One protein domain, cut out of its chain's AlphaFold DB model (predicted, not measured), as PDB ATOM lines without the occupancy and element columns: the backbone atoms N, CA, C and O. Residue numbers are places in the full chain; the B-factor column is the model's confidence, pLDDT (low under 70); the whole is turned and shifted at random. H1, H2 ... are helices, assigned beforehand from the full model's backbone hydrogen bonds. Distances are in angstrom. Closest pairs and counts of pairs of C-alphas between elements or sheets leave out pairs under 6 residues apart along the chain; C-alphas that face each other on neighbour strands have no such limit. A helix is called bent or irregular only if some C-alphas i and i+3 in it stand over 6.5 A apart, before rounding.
ATOM      1  N   ILE A 157     -19.762 -22.755 -58.675       85.12
ATOM      2  CA  ILE A 157     -19.251 -24.124 -58.764       85.12
ATOM      3  C   ILE A 157     -17.812 -24.049 -59.259       85.12
ATOM      4  O   ILE A 157     -17.490 -23.285 -60.173       85.12
ATOM      5  N   GLY A 158     -16.939 -24.827 -58.638       89.62
ATOM      6  CA  GLY A 158     -15.612 -25.110 -59.146       89.62
ATOM      7  C   GLY A 158     -15.081 -26.414 -58.574       89.62
ATOM      8  O   GLY A 158     -15.655 -27.002 -57.659       89.62
ATOM      9  N   THR A 159     -13.916 -26.818 -59.063       90.88
ATOM     10  CA  THR A 159     -13.275 -28.088 -58.697       90.88
ATOM     11  C   THR A 159     -12.988 -28.232 -57.200       90.88
ATOM     12  O   THR A 159     -12.959 -29.344 -56.686       90.88
ATOM     13  N   TYR A 160     -12.793 -27.126 -56.474       91.88
ATOM     14  CA  TYR A 160     -12.652 -27.159 -55.014       91.88
ATOM     15  C   TYR A 160     -13.940 -27.577 -54.307       91.88
ATOM     16  O   TYR A 160     -13.868 -28.291 -53.310       91.88
ATOM     17  N   ASP A 161     -15.090 -27.136 -54.815       90.19
ATOM     18  CA  ASP A 161     -16.391 -27.452 -54.231       90.19
ATOM     19  C   ASP A 161     -16.693 -28.943 -54.464       90.19
ATOM     20  O   ASP A 161     -16.972 -29.669 -53.516       90.19
ATOM     21  N   GLU A 162     -16.454 -29.442 -55.683       90.50
ATOM     22  CA  GLU A 162     -16.567 -30.871 -56.020       90.50
ATOM     23  C   GLU A 162     -15.631 -31.760 -55.192       90.50
ATOM     24  O   GLU A 162     -16.033 -32.812 -54.693       90.50
ATOM     25  N   ALA A 163     -14.374 -31.343 -55.015       93.44
ATOM     26  CA  ALA A 163     -13.420 -32.083 -54.197       93.44
ATOM     27  C   ALA A 163     -13.843 -32.107 -52.721       93.44
ATOM     28  O   ALA A 163     -13.688 -33.128 -52.048       93.44
ATOM     29  N   GLN A 164     -14.383 -30.999 -52.210       93.69
ATOM     30  CA  GLN A 164     -14.869 -30.929 -50.839       93.69
ATOM     31  C   GLN A 164     -16.104 -31.812 -50.638       93.69
ATOM     32  O   GLN A 164     -16.186 -32.496 -49.617       93.69
ATOM     33  N   ASP A 165     -17.017 -31.849 -51.609       92.19
ATOM     34  CA  ASP A 165     -18.180 -32.737 -51.598       92.19
ATOM     35  C   ASP A 165     -17.759 -34.210 -51.623       92.19
ATOM     36  O   ASP A 165     -18.259 -34.999 -50.822       92.19
ATOM     37  N   ALA A 166     -16.779 -34.574 -52.457       94.75
ATOM     38  CA  ALA A 166     -16.235 -35.930 -52.506       94.75
ATOM     39  C   ALA A 166     -15.606 -36.354 -51.165       94.75
ATOM     40  O   ALA A 166     -15.894 -37.436 -50.654       94.75
ATOM     41  N   VAL A 167     -14.802 -35.479 -50.551       96.62
ATOM     42  CA  VAL A 167     -14.205 -35.738 -49.230       96.62
ATOM     43  C   VAL A 167     -15.282 -35.847 -48.148       96.62
ATOM     44  O   VAL A 167     -15.229 -36.743 -47.309       96.62
ATOM     45  N   ASN A 168     -16.278 -34.959 -48.157       94.44
ATOM     46  CA  ASN A 168     -17.367 -34.984 -47.180       94.44
ATOM     47  C   ASN A 168     -18.234 -36.242 -47.316       94.44
ATOM     48  O   ASN A 168     -18.681 -36.793 -46.305       94.44
ATOM     49  N   LEU A 169     -18.444 -36.713 -48.547       95.31
ATOM     50  CA  LEU A 169     -19.133 -37.966 -48.828       95.31
ATOM     51  C   LEU A 169     -18.363 -39.149 -48.231       95.31
ATOM     52  O   LEU A 169     -18.943 -39.931 -47.483       95.31
ATOM     53  N   GLU A 170     -17.051 -39.229 -48.466       96.12
ATOM     54  CA  GLU A 170     -16.207 -40.296 -47.918       96.12
ATOM     55  C   GLU A 170     -16.154 -40.269 -46.382       96.12
ATOM     56  O   GLU A 170     -16.256 -41.311 -45.732       96.12
ATOM     57  N   ILE A 171     -16.069 -39.078 -45.775       93.94
ATOM     58  CA  ILE A 171     -16.158 -38.917 -44.315       93.94
ATOM     59  C   ILE A 171     -17.497 -39.451 -43.804       93.94
ATOM     60  O   ILE A 171     -17.543 -40.166 -42.802       93.94
ATOM     61  N   THR A 172     -18.594 -39.112 -44.478       92.56
ATOM     62  CA  THR A 172     -19.932 -39.552 -44.072       92.56
ATOM     63  C   THR A 172     -20.060 -41.069 -44.160       92.56
ATOM     64  O   THR A 172     -20.523 -41.685 -43.196       92.56
ATOM     65  N   ASP A 173     -19.572 -41.670 -45.245       94.44
ATOM     66  CA  ASP A 173     -19.536 -43.119 -45.449       94.44
ATOM     67  C   ASP A 173     -18.695 -43.829 -44.382       94.44
ATOM     68  O   ASP A 173     -19.145 -44.808 -43.781       94.44
ATOM     69  N   ALA A 174     -17.515 -43.297 -44.055       92.75
ATOM     70  CA  ALA A 174     -16.668 -43.830 -42.990       92.75
ATOM     71  C   ALA A 174     -17.338 -43.744 -41.604       92.75
ATOM     72  O   ALA A 174     -17.125 -44.603 -40.744       92.75
ATOM     73  N   LEU A 175     -18.182 -42.732 -41.385       92.06
ATOM     74  CA  LEU A 175     -18.943 -42.555 -40.152       92.06
ATOM     75  C   LEU A 175     -20.230 -43.388 -40.112       92.06
ATOM     76  O   LEU A 175     -20.789 -43.555 -39.026       92.06
ATOM     77  N   LEU A 176     -20.747 -43.910 -41.232       91.00
ATOM     78  CA  LEU A 176     -21.964 -44.738 -41.263       91.00
ATOM     79  C   LEU A 176     -21.951 -45.895 -40.248       91.00
ATOM     80  O   LEU A 176     -22.906 -45.955 -39.467       91.00
ATOM     81  N   PRO A 177     -20.908 -46.750 -40.183       92.06
ATOM     82  CA  PRO A 177     -20.866 -47.897 -39.274       92.06
ATOM     83  C   PRO A 177     -20.537 -47.544 -37.816       92.06
ATOM     84  O   PRO A 177     -20.552 -48.430 -36.966       92.06
ATOM     85  N   VAL A 178     -20.196 -46.289 -37.502       91.56
ATOM     86  CA  VAL A 178     -19.884 -45.882 -36.126       91.56
ATOM     87  C   VAL A 178     -21.180 -45.746 -35.330       91.56
ATOM     88  O   VAL A 178     -22.055 -44.943 -35.665       91.56
ATOM     89  N   GLU A 179     -21.290 -46.491 -34.232       92.50
ATOM     90  CA  GLU A 179     -22.364 -46.315 -33.260       92.50
ATOM     91  C   GLU A 179     -21.920 -45.399 -32.119       92.50
ATOM     92  O   GLU A 179     -20.861 -45.572 -31.519       92.50
ATOM     93  N   VAL A 180     -22.769 -44.434 -31.757       91.94
ATOM     94  CA  VAL A 180     -22.464 -43.470 -30.685       91.94
ATOM     95  C   VAL A 180     -22.325 -44.155 -29.321       91.94
ATOM     96  O   VAL A 180     -21.672 -43.611 -28.437       91.94
ATOM     97  N   SER A 181     -22.899 -45.341 -29.121       92.00
ATOM     98  CA  SER A 181     -22.772 -46.135 -27.891       92.00
ATOM     99  C   SER A 181     -21.580 -47.095 -27.877       92.00
ATOM    100  O   SER A 181     -21.259 -47.613 -26.810       92.00
ATOM    101  N   ASP A 182     -20.930 -47.338 -29.016       93.00
ATOM    102  CA  ASP A 182     -19.882 -48.353 -29.134       93.00
ATOM    103  C   ASP A 182     -18.569 -47.878 -28.503       93.00
ATOM    104  O   ASP A 182     -17.795 -47.134 -29.098       93.00
ATOM    105  N   THR A 183     -18.291 -48.335 -27.282       91.12
ATOM    106  CA  THR A 183     -17.071 -47.991 -26.539       91.12
ATOM    107  C   THR A 183     -15.794 -48.612 -27.112       91.12
ATOM    108  O   THR A 183     -14.720 -48.317 -26.596       91.12
ATOM    109  N   SER A 184     -15.883 -49.477 -28.131       92.94
ATOM    110  CA  SER A 184     -14.708 -49.995 -28.844       92.94
ATOM    111  C   SER A 184     -14.146 -49.000 -29.868       92.94
ATOM    112  O   SER A 184     -12.979 -49.102 -30.249       92.94
ATOM    113  N   ARG A 185     -14.951 -48.009 -30.278       91.50
ATOM    114  CA  ARG A 185     -14.536 -46.892 -31.136       91.50
ATOM    115  C   ARG A 185     -13.944 -45.751 -30.327       91.50
ATOM    116  O   ARG A 185     -14.194 -45.617 -29.126       91.50
ATOM    117  N   SER A 186     -13.172 -44.897 -30.999       94.50
ATOM    118  CA  SER A 186     -12.617 -43.719 -30.339       94.50
ATOM    119  C   SER A 186     -13.735 -42.769 -29.894       94.50
ATOM    120  O   SER A 186     -14.765 -42.622 -30.557       94.50
ATOM    121  N   GLU A 187     -13.533 -42.102 -28.758       94.81
ATOM    122  CA  GLU A 187     -14.485 -41.111 -28.249       94.81
ATOM    123  C   GLU A 187     -14.730 -39.996 -29.278       94.81
ATOM    124  O   GLU A 187     -15.876 -39.613 -29.517       94.81
ATOM    125  N   THR A 188     -13.673 -39.552 -29.966       94.44
ATOM    126  CA  THR A 188     -13.748 -38.534 -31.018       94.44
ATOM    127  C   THR A 188     -14.651 -38.957 -32.176       94.44
ATOM    128  O   THR A 188     -15.532 -38.190 -32.551       94.44
ATOM    129  N   GLU A 189     -14.499 -40.168 -32.725       92.88
ATOM    130  CA  GLU A 189     -15.358 -40.651 -33.824       92.88
ATOM    131  C   GLU A 189     -16.833 -40.702 -33.411       92.88
ATOM    132  O   GLU A 189     -17.715 -40.308 -34.177       92.88
ATOM    133  N   ARG A 190     -17.114 -41.136 -32.177       93.94
ATOM    134  CA  ARG A 190     -18.481 -41.195 -31.640       93.94
ATOM    135  C   ARG A 190     -19.096 -39.808 -31.480       93.94
ATOM    136  O   ARG A 190     -20.274 -39.633 -31.788       93.94
ATOM    137  N   ILE A 191     -18.317 -38.827 -31.018       93.12
ATOM    138  CA  ILE A 191     -18.764 -37.432 -30.901       93.12
ATOM    139  C   ILE A 191     -19.026 -36.847 -32.290       93.12
ATOM    140  O   ILE A 191     -20.091 -36.274 -32.508       93.12
ATOM    141  N   VAL A 192     -18.111 -37.037 -33.246       94.19
ATOM    142  CA  VAL A 192     -18.292 -36.563 -34.629       94.19
ATOM    143  C   VAL A 192     -19.560 -37.167 -35.239       94.19
ATOM    144  O   VAL A 192     -20.374 -36.432 -35.793       94.19
ATOM    145  N   LYS A 193     -19.802 -38.471 -35.048       93.62
ATOM    146  CA  LYS A 193     -21.043 -39.143 -35.468       93.62
ATOM    147  C   LYS A 193     -22.298 -38.581 -34.794       93.62
ATOM    148  O   LYS A 193     -23.354 -38.506 -35.419       93.62
ATOM    149  N   ALA A 194     -22.217 -38.236 -33.511       91.50
ATOM    150  CA  ALA A 194     -23.343 -37.665 -32.780       91.50
ATOM    151  C   ALA A 194     -23.697 -36.258 -33.285       91.50
ATOM    152  O   ALA A 194     -24.876 -35.915 -33.356       91.50
ATOM    153  N   VAL A 195     -22.692 -35.461 -33.661       91.75
ATOM    154  CA  VAL A 195     -22.877 -34.104 -34.191       91.75
ATOM    155  C   VAL A 195     -23.330 -34.123 -35.653       91.75
ATOM    156  O   VAL A 195     -24.197 -33.333 -36.014       91.75
ATOM    157  N   SER A 196     -22.821 -35.044 -36.479       86.62
ATOM    158  CA  SER A 196     -23.155 -35.104 -37.909       86.62
ATOM    159  C   SER A 196     -24.619 -35.444 -38.206       86.62
ATOM    160  O   SER A 196     -25.087 -35.163 -39.297       86.62
ATOM    161  N   ARG A 197     -25.368 -36.007 -37.246       69.00
ATOM    162  CA  ARG A 197     -26.818 -36.258 -37.381       69.00
ATOM    163  C   ARG A 197     -27.702 -35.017 -37.196       69.00
ATOM    164  O   ARG A 197     -28.907 -35.123 -37.402       69.00
ATOM    165  N   ASN A 198     -27.142 -33.897 -36.734       56.81
ATOM    166  CA  ASN A 198     -27.897 -32.680 -36.407       56.81
ATOM    167  C   ASN A 198     -27.812 -31.586 -37.488       56.81
ATOM    168  O   ASN A 198     -28.354 -30.501 -37.275       56.81
ATOM    169  N   PHE A 199     -27.134 -31.863 -38.602       47.88
ATOM    170  CA  PHE A 199     -27.056 -31.021 -39.796       47.88
ATOM    171  C   PHE A 199     -27.699 -31.763 -40.967       47.88
ATOM    172  O   PHE A 199     -28.296 -31.073 -41.819       47.88
TER     173      PHE A 199
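Overview. This is residues 157 to 199 of the 199 residues of an uncharacterized protein of Cylicostephanus goldi (UniProt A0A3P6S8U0). A long helix, H1, reaches out as a straight arm, and beyond its last residue the chain loops round and folds back into a shorter helix, H2, set at a steep angle near that end, like a hook on a shaft. Residues 157 to 171, of which 159 to 171 belong to H1, stick out free, and this arm makes much of the length. The printed part has 43 residues with two named helices, H1 then H2, and no named strand; its class is all helix. It is loose, with a radius of gyration of the C-alphas of 12.5 A, and spans 40 by 18 by 14 A.

Arrangement. H1, residues 159 to 175, and H2, residues 187 to 196, are close but not clearly touching, with 2 pairs of C-alphas within 8 A. Their closest C-alphas, those of Leu 175 and Lys 193, are 6.2 A apart. The two helices run opposite ways at a steep tilt of 61 degrees, and their centres are 16.9 A apart. In H1 and H2 every pair of O i and N i+4 is within hydrogen-bond range.

Along the chain. H1 begins at C-alpha 159, at (-13.275, -28.088, -58.697), and ends at C-alpha 175, at (-18.943, -42.555, -40.152), 24.2 A from first to last C-alpha. H2 measures 14.3 A and ends at C-alpha 196, at (-23.155, -35.104, -37.909). Neither helix is bent.

Size, cuts and confidence. The C-alphas farthest apart, those of Ile 157 and Thr 183, are 40.2 A apart. The printed part has no cut and ends at Phe 199, the chain's last residue. The link from H1 to H2 is long, with 11 residues. The mean pLDDT of the printed part is 90.1, and residues 197 to 199 are under 70.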